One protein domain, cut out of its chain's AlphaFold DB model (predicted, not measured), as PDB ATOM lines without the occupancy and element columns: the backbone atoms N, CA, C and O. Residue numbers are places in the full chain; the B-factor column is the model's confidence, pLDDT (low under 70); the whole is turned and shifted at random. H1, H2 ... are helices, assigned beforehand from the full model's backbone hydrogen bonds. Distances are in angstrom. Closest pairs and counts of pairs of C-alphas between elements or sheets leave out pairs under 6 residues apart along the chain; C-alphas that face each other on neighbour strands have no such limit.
ATOM      1  N   LEU A 267     172.116 161.105 116.780       71.25
ATOM      2  CA  LEU A 267     171.763 159.861 117.465       71.25
ATOM      3  C   LEU A 267     172.913 158.839 117.431       71.25
ATOM      4  O   LEU A 267     173.141 158.157 118.425       71.25
ATOM      5  N   ASP A 268     173.695 158.815 116.349       67.50
ATOM      6  CA  ASP A 268     174.860 157.932 116.183       67.50
ATOM      7  C   ASP A 268     176.057 158.366 117.051       67.50
ATOM      8  O   ASP A 268     176.966 157.581 117.313       67.50
ATOM      9  N   ARG A 269     176.061 159.629 117.504       70.25
ATOM     10  CA  ARG A 269     177.078 160.223 118.392       70.25
ATOM     11  C   ARG A 269     176.707 160.148 119.872       70.25
ATOM     12  O   ARG A 269     177.444 160.667 120.712       70.25
ATOM     13  N   LEU A 270     175.559 159.565 120.211       67.00
ATOM     14  CA  LEU A 270     175.234 159.288 121.605       67.00
ATOM     15  C   LEU A 270     176.198 158.228 122.151       67.00
ATOM     16  O   LEU A 270     176.648 157.363 121.394       67.00
ATOM     17  N   PRO A 271     176.513 158.246 123.460       61.88
ATOM     18  CA  PRO A 271     177.217 157.135 124.075       61.88
ATOM     19  C   PRO A 271     176.463 155.852 123.754       61.88
ATOM     20  O   PRO A 271     175.256 155.762 124.003       61.88
ATOM     21  N   HIS A 272     177.172 154.867 123.200       56.34
ATOM     22  CA  HIS A 272     176.610 153.539 123.016       56.34
ATOM     23  C   HIS A 272     176.053 153.109 124.367       56.34
ATOM     24  O   HIS A 272     176.781 153.110 125.363       56.34
ATOM     25  N   ALA A 273     174.758 152.790 124.416       52.75
ATOM     26  CA  ALA A 273     174.135 152.285 125.623       52.75
ATOM     27  C   ALA A 273     174.777 150.928 125.930       52.75
ATOM     28  O   ALA A 273     174.314 149.905 125.423       52.75
ATOM     29  N   MET A 274     175.876 150.946 126.704       46.22
ATOM     30  CA  MET A 274     176.610 149.756 127.134       46.22
ATOM     31  C   MET A 274     175.575 148.757 127.605       46.22
ATOM     32  O   MET A 274     174.770 149.100 128.474       46.22
ATOM     33  N   SER A 275     175.542 147.599 126.945       48.00
ATOM     34  CA  SER A 275     174.367 146.734 126.889       48.00
ATOM     35  C   SER A 275     173.845 146.434 128.289       48.00
ATOM     36  O   SER A 275     174.341 145.534 128.971       48.00
ATOM     37  N   ARG A 276     172.843 147.206 128.727       54.47
ATOM     38  CA  ARG A 276     172.163 146.955 129.993       54.47
ATOM     39  C   ARG A 276     171.584 145.552 129.899       54.47
ATOM     40  O   ARG A 276     171.089 145.167 128.838       54.47
ATOM     41  N   SER A 277     171.681 144.784 130.983       59.59
ATOM     42  CA  SER A 277     171.181 143.409 130.978       59.59
ATOM     43  C   SER A 277     169.724 143.387 130.485       59.59
ATOM     44  O   SER A 277     168.982 144.332 130.777       59.59
ATOM     45  N   PRO A 278     169.280 142.347 129.753       59.66
ATOM     46  CA  PRO A 278     167.915 142.296 129.222       59.66
ATOM     47  C   PRO A 278     166.840 142.566 130.288       59.66
ATOM     48  O   PRO A 278     165.888 143.294 130.032       59.66
ATOM     49  N   ALA A 279     167.065 142.092 131.519       58.97
ATOM     50  CA  ALA A 279     166.208 142.345 132.678       58.97
ATOM     51  C   ALA A 279     166.151 143.822 133.128       58.97
ATOM     52  O   ALA A 279     165.143 144.259 133.677       58.97
ATOM     53  N   MET A 280     167.210 144.611 132.922       60.34
ATOM     54  CA  MET A 280     167.189 146.054 133.189       60.34
ATOM     55  C   MET A 280     166.516 146.836 132.060       60.34
ATOM     56  O   MET A 280     165.850 147.824 132.346       60.34
ATOM     57  N   LEU A 281     166.653 146.411 130.801       66.06
ATOM     58  CA  LEU A 281     165.960 147.036 129.667       66.06
ATOM     59  C   LEU A 281     164.438 146.861 129.767       66.06
ATOM     60  O   LEU A 281     163.702 147.837 129.625       66.06
ATOM     61  N   ASP A 282     163.990 145.658 130.130       63.47
ATOM     62  CA  ASP A 282     162.578 145.334 130.352       63.47
ATOM     63  C   ASP A 282     161.960 146.166 131.498       63.47
ATOM     64  O   ASP A 282     160.876 146.733 131.359       63.47
ATOM     65  N   ARG A 283     162.713 146.399 132.587       62.84
ATOM     66  CA  ARG A 283     162.327 147.331 133.675       62.84
ATOM     67  C   ARG A 283     162.157 148.789 133.231       62.84
ATOM     68  O   ARG A 283     161.472 149.542 133.923       62.84
ATOM     69  N   TYR A 284     162.769 149.192 132.118       55.16
ATOM     70  CA  TYR A 284     162.582 150.505 131.491       55.16
ATOM     71  C   TYR A 284     161.611 150.459 130.297       55.16
ATOM     72  O   TYR A 284     161.583 151.405 129.518       55.16
ATOM     73  N   GLY A 285     160.837 149.380 130.118       55.62
ATOM     74  CA  GLY A 285     159.862 149.232 129.029       55.62
ATOM     75  C   GLY A 285     160.475 149.029 127.635       55.62
ATOM     76  O   GLY A 285     159.753 149.026 126.638       55.62
ATOM     77  N   ILE A 286     161.798 148.852 127.538       61.34
ATOM     78  CA  ILE A 286     162.516 148.669 126.273       61.34
ATOM     79  C   ILE A 286     162.655 147.169 126.011       61.34
ATOM     80  O   ILE A 286     163.550 146.517 126.548       61.34
ATOM     81  N   ARG A 287     161.793 146.612 125.152       58.88
ATOM     82  CA  ARG A 287     161.899 145.195 124.766       58.88
ATOM     83  C   ARG A 287     163.231 144.929 124.037       58.88
ATOM     84  O   ARG A 287     163.522 145.635 123.064       58.88
ATOM     85  N   PRO A 288     164.016 143.905 124.434       55.06
ATOM     86  CA  PRO A 288     165.301 143.576 123.803       55.06
ATOM     87  C   PRO A 288     165.228 143.354 122.282       55.06
ATOM     88  O   PRO A 288     166.184 143.642 121.561       55.06
ATOM     89  N   GLU A 289     164.090 142.881 121.772       54.62
ATOM     90  CA  GLU A 289     163.842 142.653 120.342       54.62
ATOM     91  C   GLU A 289     164.004 143.921 119.483       54.62
ATOM     92  O   GLU A 289     164.508 143.830 118.364       54.62
ATOM     93  N   TYR A 290     163.650 145.107 119.999       52.91
ATOM     94  CA  TYR A 290     163.799 146.363 119.249       52.91
ATOM     95  C   TYR A 290     165.272 146.733 119.020       52.91
ATOM     96  O   TYR A 290     165.619 147.296 117.982       52.91
ATOM     97  N   LEU A 291     166.155 146.366 119.954       53.38
ATOM     98  CA  LEU A 291     167.592 146.607 119.835       53.38
ATOM     99  C   LEU A 291     168.258 145.661 118.830       53.38
ATOM    100  O   LEU A 291     169.221 146.066 118.187       53.38
ATOM    101  N   LYS A 292     167.744 144.436 118.642       50.47
ATOM    102  CA  LYS A 292     168.276 143.507 117.626       50.47
ATOM    103  C   LYS A 292     168.111 144.069 116.211       50.47
ATOM    104  O   LYS A 292     169.074 144.084 115.455       50.47
ATOM    105  N   ILE A 293     166.933 144.619 115.907       47.56
ATOM    106  CA  ILE A 293     166.618 145.226 114.602       47.56
ATOM    107  C   ILE A 293     167.508 146.453 114.330       47.56
ATOM    108  O   ILE A 293     168.047 146.593 113.236       47.56
ATOM    109  N   GLY A 294     167.730 147.315 115.331       40.00
ATOM    110  CA  GLY A 294     168.654 148.452 115.197       40.00
ATOM    111  C   GLY A 294     170.132 148.043 115.092       40.00
ATOM    112  O   GLY A 294     170.903 148.674 114.371       40.00
ATOM    113  N   ALA A 295     170.537 146.971 115.777       42.44
ATOM    114  CA  ALA A 295     171.917 146.493 115.775       42.44
ATOM    115  C   ALA A 295     172.311 145.750 114.486       42.44
ATOM    116  O   ALA A 295     173.476 145.815 114.103       42.44
ATOM    117  N   GLU A 296     171.383 145.070 113.804       39.25
ATOM    118  CA  GLU A 296     171.659 144.467 112.489       39.25
ATOM    119  C   GLU A 296     171.919 145.536 111.420       39.25
ATOM    120  O   GLU A 296     172.878 145.413 110.660       39.25
ATOM    121  N   ILE A 297     171.158 146.637 111.427       43.81
ATOM    122  CA  ILE A 297     171.355 147.768 110.501       43.81
ATOM    123  C   ILE A 297     172.757 148.389 110.664       43.81
ATOM    124  O   ILE A 297     173.405 148.729 109.674       43.81
ATOM    125  N   GLN A 315     156.121 155.791 101.084       79.81
ATOM    126  CA  GLN A 315     155.121 156.688 101.688       79.81
ATOM    127  C   GLN A 315     153.861 155.935 102.156       79.81
ATOM    128  O   GLN A 315     153.364 156.159 103.259       79.81
ATOM    129  N   GLU A 316     153.384 154.981 101.356       82.38
ATOM    130  CA  GLU A 316     152.258 154.108 101.705       82.38
ATOM    131  C   GLU A 316     152.570 153.214 102.919       82.38
ATOM    132  O   GLU A 316     151.764 153.102 103.843       82.38
ATOM    133  N   GLN A 317     153.776 152.642 102.980       85.50
ATOM    134  CA  GLN A 317     154.223 151.808 104.096       85.50
ATOM    135  C   GLN A 317     154.384 152.629 105.389       85.50
ATOM    136  O   GLN A 317     154.041 152.152 106.472       85.50
ATOM    137  N   ALA A 318     154.846 153.879 105.286       84.00
ATOM    138  CA  ALA A 318     154.912 154.826 106.397       84.00
ATOM    139  C   ALA A 318     153.513 155.221 106.908       84.00
ATOM    140  O   ALA A 318     153.279 155.211 108.122       84.00
ATOM    141  N   SER A 319     152.564 155.491 106.004       85.06
ATOM    142  CA  SER A 319     151.157 155.745 106.352       85.06
ATOM    143  C   SER A 319     150.523 154.531 107.041       85.06
ATOM    144  O   SER A 319     149.980 154.656 108.140       85.06
ATOM    145  N   ALA A 320     150.691 153.327 106.486       88.12
ATOM    146  CA  ALA A 320     150.189 152.087 107.078       88.12
ATOM    147  C   ALA A 320     150.755 151.834 108.490       88.12
ATOM    148  O   ALA A 320     150.022 151.415 109.391       88.12
ATOM    149  N   MET A 321     152.039 152.132 108.727       90.06
ATOM    150  CA  MET A 321     152.615 152.072 110.074       90.06
ATOM    151  C   MET A 321     152.064 153.155 111.005       90.06
ATOM    152  O   MET A 321     151.777 152.848 112.161       90.06
ATOM    153  N   SER A 322     151.852 154.381 110.523       90.56
ATOM    154  CA  SER A 322     151.258 155.463 111.320       90.56
ATOM    155  C   SER A 322     149.829 155.117 111.757       90.56
ATOM    156  O   SER A 322     149.518 155.208 112.944       90.56
ATOM    157  N   LYS A 323     148.996 154.590 110.848       91.25
ATOM    158  CA  LYS A 323     147.665 154.038 111.170       91.25
ATOM    159  C   LYS A 323     147.748 152.921 112.214       91.25
ATOM    160  O   LYS A 323     147.003 152.925 113.189       91.25
ATOM    161  N   LYS A 324     148.704 151.995 112.072       92.94
ATOM    162  CA  LYS A 324     148.934 150.895 113.030       92.94
ATOM    163  C   LYS A 324     149.367 151.378 114.422       92.94
ATOM    164  O   LYS A 324     149.032 150.728 115.411       92.94
ATOM    165  N   VAL A 325     150.107 152.486 114.515       92.44
ATOM    166  CA  VAL A 325     150.463 153.123 115.795       92.44
ATOM    167  C   VAL A 325     149.231 153.767 116.431       92.44
ATOM    168  O   VAL A 325     148.936 153.464 117.583       92.44
ATOM    169  N   ILE A 326     148.472 154.570 115.677       93.25
ATOM    170  CA  ILE A 326     147.239 155.204 116.172       93.25
ATOM    171  C   ILE A 326     146.219 154.161 116.641       93.25
ATOM    172  O   ILE A 326     145.698 154.286 117.746       93.25
ATOM    173  N   ALA A 327     145.985 153.100 115.863       90.75
ATOM    174  CA  ALA A 327     145.072 152.021 116.243       90.75
ATOM    175  C   ALA A 327     145.445 151.399 117.601       90.75
ATOM    176  O   ALA A 327     144.581 151.244 118.457       90.75
ATOM    177  N   ARG A 328     146.737 151.129 117.841       88.62
ATOM    178  CA  ARG A 328     147.220 150.629 119.141       88.62
ATOM    179  C   ARG A 328     147.008 151.634 120.267       88.62
ATOM    180  O   ARG A 328     146.476 151.252 121.296       88.62
ATOM    181  N   MET A 329     147.356 152.907 120.063       89.81
ATOM    182  CA  MET A 329     147.158 153.954 121.076       89.81
ATOM    183  C   MET A 329     145.679 154.114 121.462       89.81
ATOM    184  O   MET A 329     145.360 154.327 122.633       89.81
ATOM    185  N   LEU A 330     144.770 153.984 120.492       89.50
ATOM    186  CA  LEU A 330     143.328 154.000 120.724       89.50
ATOM    187  C   LEU A 330     142.877 152.756 121.509       89.50
ATOM    188  O   LEU A 330     142.185 152.907 122.516       89.50
ATOM    189  N   SER A 331     143.341 151.555 121.147       87.94
ATOM    190  CA  SER A 331     143.068 150.330 121.918       87.94
ATOM    191  C   SER A 331     143.620 150.389 123.349       87.94
ATOM    192  O   SER A 331     142.902 150.056 124.288       87.94
ATOM    193  N   ASP A 332     144.835 150.908 123.550       81.69
ATOM    194  CA  ASP A 332     145.447 151.110 124.875       81.69
ATOM    195  C   ASP A 332     144.665 152.124 125.736       81.69
ATOM    196  O   ASP A 332     144.790 152.139 126.967       81.69
ATOM    197  N   THR A 333     143.855 152.976 125.100       85.69
ATOM    198  CA  THR A 333     142.957 153.952 125.740       85.69
ATOM    199  C   THR A 333     141.547 153.383 125.980       85.69
ATOM    200  O   THR A 333     140.793 153.956 126.760       85.69
ATOM    201  N   GLY A 334     141.207 152.233 125.384       86.19
ATOM    202  CA  GLY A 334     139.915 151.553 125.541       86.19
ATOM    203  C   GLY A 334     138.955 151.681 124.351       86.19
ATOM    204  O   GLY A 334     137.794 151.306 124.477       86.19
ATOM    205  N   PHE A 335     139.405 152.190 123.199       87.44
ATOM    206  CA  PHE A 335     138.595 152.219 121.977       87.44
ATOM    207  C   PHE A 335     138.689 150.884 121.226       87.44
ATOM    208  O   PHE A 335     139.768 150.472 120.794       87.44
ATOM    209  N   GLU A 336     137.544 150.230 121.038       85.12
ATOM    210  CA  GLU A 336     137.438 148.930 120.358       85.12
ATOM    211  C   GLU A 336     137.399 149.051 118.824       85.12
ATOM    212  O   GLU A 336     137.857 148.163 118.109       85.12
ATOM    213  N   SER A 337     136.915 150.179 118.296       80.62
ATOM    214  CA  SER A 337     136.972 150.501 116.866       80.62
ATOM    215  C   SER A 337     137.054 152.011 116.625       80.62
ATOM    216  O   SER A 337     136.744 152.820 117.502       80.62
ATOM    217  N   ALA A 338     137.487 152.391 115.424       83.38
ATOM    218  CA  ALA A 338     137.484 153.763 114.932       83.38
ATOM    219  C   ALA A 338     137.125 153.758 113.441       83.38
ATOM    220  O   ALA A 338     137.484 152.828 112.717       83.38
ATOM    221  N   THR A 339     136.425 154.792 112.977       88.88
ATOM    222  CA  THR A 339     136.098 154.950 111.556       88.88
ATOM    223  C   THR A 339     137.334 155.355 110.743       88.88
ATOM    224  O   THR A 339     138.319 155.873 111.275       88.88
ATOM    225  N   GLU A 340     137.294 155.107 109.431       86.69
ATOM    226  CA  GLU A 340     138.444 155.294 108.535       86.69
ATOM    227  C   GLU A 340     138.957 156.745 108.505       86.69
ATOM    228  O   GLU A 340     140.163 156.977 108.581       86.69
ATOM    229  N   VAL A 341     138.050 157.727 108.469       88.06
ATOM    230  CA  VAL A 341     138.409 159.150 108.347       88.06
ATOM    231  C   VAL A 341     139.183 159.671 109.577       88.06
ATOM    232  O   VAL A 341     140.270 160.218 109.382       88.06
ATOM    233  N   PRO A 342     138.740 159.473 110.839       87.88
ATOM    234  CA  PRO A 342     139.560 159.783 112.015       87.88
ATOM    235  C   PRO A 342     140.900 159.041 112.056       87.88
ATOM    236  O   PRO A 342     141.895 159.628 112.477       87.88
ATOM    237  N   MET A 343     140.953 157.779 111.612       88.75
ATOM    238  CA  MET A 343     142.196 156.999 111.577       88.75
ATOM    239  C   MET A 343     143.222 157.609 110.609       88.75
ATOM    240  O   MET A 343     144.392 157.763 110.962       88.75
ATOM    241  N   GLU A 344     142.777 158.010 109.416       89.00
ATOM    242  CA  GLU A 344     143.589 158.740 108.439       89.00
ATOM    243  C   GLU A 344     144.083 160.071 109.026       89.00
ATOM    244  O   GLU A 344     145.292 160.288 109.121       89.00
ATOM    245  N   VAL A 345     143.170 160.915 109.516       92.75
ATOM    246  CA  VAL A 345     143.483 162.246 110.065       92.75
ATOM    247  C   VAL A 345     144.480 162.168 111.228       92.75
ATOM    248  O   VAL A 345     145.473 162.896 111.240       92.75
ATOM    249  N   LEU A 346     144.284 161.254 112.184       92.88
ATOM    250  CA  LEU A 346     145.219 161.056 113.297       92.88
ATOM    251  C   LEU A 346     146.589 160.539 112.827       92.88
ATOM    252  O   LEU A 346     147.616 160.948 113.371       92.88
ATOM    253  N   SER A 347     146.634 159.688 111.796       91.44
ATOM    254  CA  SER A 347     147.897 159.209 111.217       91.44
ATOM    255  C   SER A 347     148.672 160.322 110.493       91.44
ATOM    256  O   SER A 347     149.901 160.389 110.594       91.44
ATOM    257  N   GLN A 348     147.966 161.259 109.852       90.81
ATOM    258  CA  GLN A 348     148.551 162.458 109.247       90.81
ATOM    259  C   GLN A 348     149.056 163.439 110.313       90.81
ATOM    260  O   GLN A 348     150.177 163.943 110.192       90.81
ATOM    261  N   PHE A 349     148.300 163.659 111.397       92.94
ATOM    262  CA  PHE A 349     148.760 164.447 112.546       92.94
ATOM    263  C   PHE A 349     150.031 163.863 113.172       92.94
ATOM    264  O   PHE A 349     150.979 164.609 113.418       92.94
ATOM    265  N   LEU A 350     150.094 162.541 113.372       92.81
ATOM    266  CA  LEU A 350     151.294 161.859 113.867       92.81
ATOM    267  C   LEU A 350     152.495 162.077 112.931       92.81
ATOM    268  O   LEU A 350     153.575 162.454 113.388       92.81
ATOM    269  N   SER A 351     152.293 161.913 111.623       88.75
ATOM    270  CA  SER A 351     153.335 162.085 110.597       88.75
ATOM    271  C   SER A 351     153.855 163.528 110.526       88.75
ATOM    272  O   SER A 351     155.065 163.772 110.474       88.75
ATOM    273  N   SER A 352     152.947 164.501 110.612       89.56
ATOM    274  CA  SER A 352     153.262 165.933 110.670       89.56
ATOM    275  C   SER A 352     153.999 166.295 111.961       89.56
ATOM    276  O   SER A 352     154.962 167.063 111.938       89.56
ATOM    277  N   HIS A 353     153.600 165.705 113.092       91.19
ATOM    278  CA  HIS A 353     154.252 165.912 114.380       91.19
ATOM    279  C   HIS A 353     155.686 165.367 114.377       91.19
ATOM    280  O   HIS A 353     156.610 166.101 114.721       91.19
ATOM    281  N   ILE A 354     155.901 164.132 113.910       91.69
ATOM    282  CA  ILE A 354     157.242 163.543 113.740       91.69
ATOM    283  C   ILE A 354     158.111 164.425 112.832       91.69
ATOM    284  O   ILE A 354     159.258 164.718 113.175       91.69
ATOM    285  N   SER A 355     157.558 164.921 111.721       89.38
ATOM    286  CA  SER A 355     158.268 165.817 110.800       89.38
ATOM    287  C   SER A 355     158.659 167.146 111.462       89.38
ATOM    288  O   SER A 355     159.796 167.597 111.319       89.38
ATOM    289  N   LYS A 356     157.761 167.747 112.258       91.00
ATOM    290  CA  LYS A 356     158.038 168.958 113.050       91.00
ATOM    291  C   LYS A 356     159.141 168.721 114.083       91.00
ATOM    292  O   LYS A 356     160.054 169.539 114.185       91.00
ATOM    293  N   LEU A 357     159.091 167.606 114.819       91.94
ATOM    294  CA  LEU A 357     160.141 167.217 115.766       91.94
ATOM    295  C   LEU A 357     161.499 167.068 115.057       91.94
ATOM    296  O   LEU A 357     162.489 167.649 115.499       91.94
ATOM    297  N   GLY A 358     161.535 166.362 113.922       89.69
ATOM    298  CA  GLY A 358     162.737 166.214 113.099       89.69
ATOM    299  C   GLY A 358     163.289 167.553 112.597       89.69
ATOM    300  O   GLY A 358     164.496 167.776 112.654       89.69
ATOM    301  N   GLY A 359     162.414 168.475 112.182       89.56
ATOM    302  CA  GLY A 359     162.787 169.834 111.781       89.56
ATOM    303  C   GLY A 359     163.437 170.639 112.912       89.56
ATOM    304  O   GLY A 359     164.513 171.203 112.716       89.56
ATOM    305  N   ILE A 360     162.840 170.640 114.109       90.69
ATOM    306  CA  ILE A 360     163.397 171.322 115.293       90.69
ATOM    307  C   ILE A 360     164.761 170.722 115.661       90.69
ATOM    308  O   ILE A 360     165.732 171.459 115.840       90.69
ATOM    309  N   LEU A 361     164.865 169.389 115.718       91.44
ATOM    310  CA  LEU A 361     166.125 168.712 116.023       91.44
ATOM    311  C   LEU A 361     167.199 169.002 114.964       91.44
ATOM    312  O   LEU A 361     168.358 169.198 115.324       91.44
ATOM    313  N   LYS A 362     166.835 169.087 113.677       90.88
ATOM    314  CA  LYS A 362     167.757 169.458 112.595       90.88
ATOM    315  C   LYS A 362     168.272 170.888 112.750       90.88
ATOM    316  O   LYS A 362     169.479 171.094 112.679       90.88
ATOM    317  N   VAL A 363     167.400 171.861 113.027       91.50
ATOM    318  CA  VAL A 363     167.819 173.256 113.264       91.50
ATOM    319  C   VAL A 363     168.788 173.339 114.446       91.50
ATOM    320  O   VAL A 363     169.842 173.963 114.326       91.50
ATOM    321  N   LEU A 364     168.491 172.664 115.560       90.12
ATOM    322  CA  LEU A 364     169.398 172.617 116.709       90.12
ATOM    323  C   LEU A 364     170.719 171.906 116.368       90.12
ATOM    324  O   LEU A 364     171.789 172.390 116.729       90.12
ATOM    325  N   THR A 365     170.663 170.807 115.614       90.38
ATOM    326  CA  THR A 365     171.846 170.090 115.113       90.38
ATOM    327  C   THR A 365     172.748 171.015 114.307       90.38
ATOM    328  O   THR A 365     173.924 171.167 114.626       90.38
ATOM    329  N   ASP A 366     172.218 171.648 113.264       89.00
ATOM    330  CA  ASP A 366     173.031 172.384 112.299       89.00
ATOM    331  C   ASP A 366     173.668 173.644 112.902       89.00
ATOM    332  O   ASP A 366     174.793 173.985 112.536       89.00
ATOM    333  N   ASN A 367     173.017 174.266 113.893       89.81
ATOM    334  CA  ASN A 367     173.570 175.407 114.626       89.81
ATOM    335  C   ASN A 367     174.574 174.999 115.723       89.81
ATOM    336  O   ASN A 367     175.616 175.638 115.862       89.81
ATOM    337  N   TYR A 368     174.297 173.938 116.494       88.50
ATOM    338  CA  TYR A 368     174.993 173.676 117.764       88.50
ATOM    339  C   TYR A 368     175.941 172.461 117.767       88.50
ATOM    340  O   TYR A 368     176.779 172.361 118.665       88.50
ATOM    341  N   ARG A 369     175.925 171.588 116.743       85.56
ATOM    342  CA  ARG A 369     176.752 170.350 116.664       85.56
ATOM    343  C   ARG A 369     178.275 170.522 116.756       85.56
ATOM    344  O   ARG A 369     178.984 169.524 116.846       85.56
ATOM    345  N   LYS A 370     178.789 171.750 116.635       86.31
ATOM    346  CA  LYS A 370     180.224 172.071 116.769       86.31
ATOM    347  C   LYS A 370     180.625 172.496 118.187       86.31
ATOM    348  O   LYS A 370     181.813 172.544 118.468       86.31
ATOM    349  N   GLN A 371     179.656 172.869 119.022       81.06
ATOM    350  CA  GLN A 371     179.876 173.495 120.332       81.06
ATOM    351  C   GLN A 371     179.334 172.641 121.483       81.06
ATOM    352  O   GLN A 371     179.867 172.708 122.584       81.06
ATOM    353  N   PHE A 372     178.302 171.835 121.224       83.00
ATOM    354  CA  PHE A 372     177.584 171.056 122.228       83.00
ATOM    355  C   PHE A 372     177.563 169.570 121.865       83.00
ATOM    356  O   PHE A 372     177.535 169.194 120.688       83.00
ATOM    357  N   SER A 373     177.550 168.715 122.885       88.81
ATOM    358  CA  SER A 373     177.410 167.268 122.730       88.81
ATOM    359  C   SER A 373     176.023 166.877 122.210       88.81
ATOM    360  O   SER A 373     175.036 167.606 122.339       88.81
ATOM    361  N   ALA A 374     175.919 165.657 121.677       86.56
ATOM    362  CA  ALA A 374     174.647 165.082 121.244       86.56
ATOM    363  C   ALA A 374     173.582 165.067 122.362       86.56
ATOM    364  O   ALA A 374     172.402 165.288 122.097       86.56
ATOM    365  N   ILE A 375     173.998 164.865 123.618       86.56
ATOM    366  CA  ILE A 375     173.107 164.841 124.787       86.56
ATOM    367  C   ILE A 375     172.576 166.244 125.101       86.56
ATOM    368  O   ILE A 375     171.388 166.401 125.372       86.56
ATOM    369  N   GLU A 376     173.422 167.271 125.051       86.88
ATOM    370  CA  GLU A 376     173.009 168.661 125.292       86.88
ATOM    371  C   GLU A 376     172.068 169.162 124.196       86.88
ATOM    372  O   GLU A 376     171.059 169.797 124.496       86.88
ATOM    373  N   ILE A 377     172.319 168.791 122.937       90.69
ATOM    374  CA  ILE A 377     171.420 169.120 121.826       90.69
ATOM    375  C   ILE A 377     170.062 168.418 121.986       90.69
ATOM    376  O   ILE A 377     169.028 169.040 121.740       90.69
ATOM    377  N   LEU A 378     170.028 167.176 122.484       90.81
ATOM    378  CA  LEU A 378     168.771 166.507 122.840       90.81
ATOM    379  C   LEU A 378     168.059 167.152 124.040       90.81
ATOM    380  O   LEU A 378     166.834 167.237 124.025       90.81
ATOM    381  N   LYS A 379     168.784 167.655 125.050       87.69
ATOM    382  CA  LYS A 379     168.187 168.430 126.156       87.69
ATOM    383  C   LYS A 379     167.554 169.730 125.648       87.69
ATOM    384  O   LYS A 379     166.393 169.991 125.956       87.69
ATOM    385  N   MET A 380     168.271 170.496 124.819       88.06
ATOM    386  CA  MET A 380     167.737 171.705 124.171       88.06
ATOM    387  C   MET A 380     166.509 171.387 123.312       88.06
ATOM    388  O   MET A 380     165.517 172.114 123.357       88.06
ATOM    389  N   PHE A 381     166.538 170.275 122.572       93.38
ATOM    390  CA  PHE A 381     165.402 169.797 121.789       93.38
ATOM    391  C   PHE A 381     164.187 169.510 122.675       93.38
ATOM    392  O   PHE A 381     163.131 170.094 122.441       93.38
ATOM    393  N   LEU A 382     164.343 168.693 123.723       90.19
ATOM    394  CA  LEU A 382     163.271 168.352 124.665       90.19
ATOM    395  C   LEU A 382     162.672 169.591 125.343       90.19
ATOM    396  O   LEU A 382     161.451 169.698 125.438       90.19
ATOM    397  N   GLN A 383     163.498 170.561 125.741       87.38
ATOM    398  CA  GLN A 383     163.018 171.840 126.267       87.38
ATOM    399  C   GLN A 383     162.228 172.636 125.214       87.38
ATOM    400  O   GLN A 383     161.143 173.128 125.511       87.38
ATOM    401  N   THR A 384     162.722 172.703 123.972       87.50
ATOM    402  CA  THR A 384     162.063 173.405 122.851       87.50
ATOM    403  C   THR A 384     160.703 172.796 122.498       87.50
ATOM    404  O   THR A 384     159.782 173.519 122.125       87.50
ATOM    405  N   VAL A 385     160.549 171.474 122.628       86.88
ATOM    406  CA  VAL A 385     159.283 170.773 122.348       86.88
ATOM    407  C   VAL A 385     158.349 170.668 123.564       86.88
ATOM    408  O   VAL A 385     157.304 170.029 123.464       86.88
ATOM    409  N   GLY A 386     158.689 171.298 124.696       82.94
ATOM    410  CA  GLY A 386     157.856 171.344 125.908       82.94
ATOM    411  C   GLY A 386     157.996 170.147 126.859       82.94
ATOM    412  O   GLY A 386     157.295 170.081 127.865       82.94
ATOM    413  N   TYR A 387     158.923 169.224 126.595       79.94
ATOM    414  CA  TYR A 387     159.200 168.029 127.402       79.94
ATOM    415  C   TYR A 387     160.468 168.193 128.262       79.94
ATOM    416  O   TYR A 387     161.305 167.294 128.342       79.94
ATOM    417  N   SER A 388     160.631 169.348 128.917       71.50
ATOM    418  CA  SER A 388     161.788 169.634 129.786       71.50
ATOM    419  C   SER A 388     161.883 168.704 131.005       71.50
ATOM    420  O   SER A 388     162.982 168.416 131.480       71.50
ATOM    421  N   ASN A 389     160.752 168.190 131.498       76.69
ATOM    422  CA  ASN A 389     160.710 167.212 132.583       76.69
ATOM    423  C   ASN A 389     160.801 165.776 132.033       76.69
ATOM    424  O   ASN A 389     159.796 165.174 131.662       76.69
ATOM    425  N   LEU A 390     162.002 165.194 132.051       76.31
ATOM    426  CA  LEU A 390     162.232 163.804 131.627       76.31
ATOM    427  C   LEU A 390     161.428 162.770 132.451       76.31
ATOM    428  O   LEU A 390     161.142 161.678 131.963       76.31
ATOM    429  N   GLY A 391     161.034 163.105 133.684       75.38
ATOM    430  CA  GLY A 391     160.276 162.220 134.571       75.38
ATOM    431  C   GLY A 391     158.877 161.873 134.056       75.38
ATOM    432  O   GLY A 391     158.429 160.741 134.248       75.38
ATOM    433  N   THR A 392     158.203 162.786 133.346       78.06
ATOM    434  CA  THR A 392     156.881 162.501 132.753       78.06
ATOM    435  C   THR A 392     156.992 161.530 131.578       78.06
ATOM    436  O   THR A 392     156.174 160.618 131.459       78.06
ATOM    437  N   LEU A 393     158.051 161.646 130.771       78.56
ATOM    438  CA  LEU A 393     158.347 160.710 129.684       78.56
ATOM    439  C   LEU A 393     158.676 159.307 130.227       78.56
ATOM    440  O   LEU A 393     158.167 158.309 129.721       78.56
ATOM    441  N   VAL A 394     159.464 159.219 131.305       78.81
ATOM    442  CA  VAL A 394     159.762 157.942 131.985       78.81
ATOM    443  C   VAL A 394     158.498 157.302 132.574       78.81
ATOM    444  O   VAL A 394     158.349 156.081 132.504       78.81
ATOM    445  N   ALA A 395     157.565 158.096 133.113       76.88
ATOM    446  CA  ALA A 395     156.277 157.592 133.588       76.88
ATOM    447  C   ALA A 395     155.437 156.995 132.442       76.88
ATOM    448  O   ALA A 395     154.991 155.855 132.556       76.88
ATOM    449  N   GLN A 396     155.317 157.696 131.307       72.88
ATOM    450  CA  GLN A 396     154.594 157.196 130.128       72.88
ATOM    451  C   GLN A 396     155.153 155.861 129.611       72.88
ATOM    452  O   GLN A 396     154.386 154.935 129.341       72.88
ATOM    453  N   VAL A 397     156.482 155.722 129.538       74.06
ATOM    454  CA  VAL A 397     157.128 154.456 129.142       74.06
ATOM    455  C   VAL A 397     156.804 153.329 130.135       74.06
ATOM    456  O   VAL A 397     156.541 152.201 129.722       74.06
ATOM    457  N   LYS A 398     156.745 153.628 131.439       72.81
ATOM    458  CA  LYS A 398     156.408 152.662 132.500       72.81
ATOM    459  C   LYS A 398     154.923 152.264 132.523       72.81
ATOM    460  O   LYS A 398     154.586 151.180 133.004       72.81
ATOM    461  N   ASP A 399     154.028 153.122 132.041       59.78
ATOM    462  CA  ASP A 399     152.587 152.847 131.982       59.78
ATOM    463  C   ASP A 399     152.190 152.054 130.732       59.78
ATOM    464  O   ASP A 399     151.360 151.148 130.832       59.78
ATOM    465  N   GLY A 400     152.836 152.306 129.588       56.75
ATOM    466  CA  GLY A 400     152.585 151.567 128.345       56.75
ATOM    467  C   GLY A 400     152.836 150.057 128.458       56.75
ATOM    468  O   GLY A 400     152.085 149.260 127.903       56.75
ATOM    469  N   THR A 401     153.846 149.629 129.225       52.69
ATOM    470  CA  THR A 401     154.169 148.196 129.377       52.69
ATOM    471  C   THR A 401     153.213 147.458 130.322       52.69
ATOM    472  O   THR A 401     152.953 146.271 130.134       52.69
ATOM    473  N   ARG A 402     152.644 148.141 131.328       52.16
ATOM    474  CA  ARG A 402     151.826 147.505 132.383       52.16
ATOM    475  C   ARG A 402     150.420 147.095 131.937       52.16
ATOM    476  O   ARG A 402     149.792 146.287 132.613       52.16
TER     477      ARG A 402
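Overview. This is residues 267 to 297 and 315 to 402 of the 527 residues of an uncharacterized protein of Kingdonia uniflora (UniProt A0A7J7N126). What shape do these atoms make? A loose, open frame: the long helix H4 runs along one side, H3 crosses it nearer its beginning, and H5 packs on its last part. H1, H2 and H6 lie away from H4, across a largely empty middle. What is it made of? The printed part has 119 residues with six named helices, H1 to H6 in chain order, and no named strand, an all-helix class. How large is it? It is loose, with a radius of gyration of the C-alphas of 16.9 A and spans of 48 by 36 by 31 A.

Along the chain. Where do the first helices lie? H1, residues 278 to 283, begins at C-alpha 278 (167.915, 142.296, 129.222), and H2 is residues 288 to 297. Which are long? H3, residues 315 to 333, measures 27.1 A, and H4, residues 340 to 368, 41.9 A. What follows? H5 is residues 374 to 384; H6, residues 390 to 402, ends at C-alpha 402 (151.826, 147.505, 132.383).

Arrangement. How do H1 and H2 meet? They only just touch, only at the corner, with 3 pairs of C-alphas within 8 A, the closest those of Pro 278 and Pro 288 at 6.2 A. What touches H4? H3 does, only just about perpendicular at 73 degrees, closest at C-alphas Ser 322 and Ser 347, 5.0 A. H5 does, at a steep tilt of 54 degrees, opposite ways, closest at C-alphas Leu 361 and Phe 381, 5.9 A. And H6? It is apart from H4, but H6 and H1 are near each other, with 5 pairs of C-alphas within 10 A. Are the backbones helical? Every O i to N i+4 pair is within hydrogen-bond range in H1, H3, H4 and H5, against 4 of 6 in H2 and 7 of 9 in H6.

Size, cuts and confidence. Is anything missing? Residues 298 to 314 are not printed, and C-alphas 297 and 315 are 20.5 A apart. Where is confidence low? The pLDDT is under 70 at residue 268, residues 270 to 297 and residues 399 to 402.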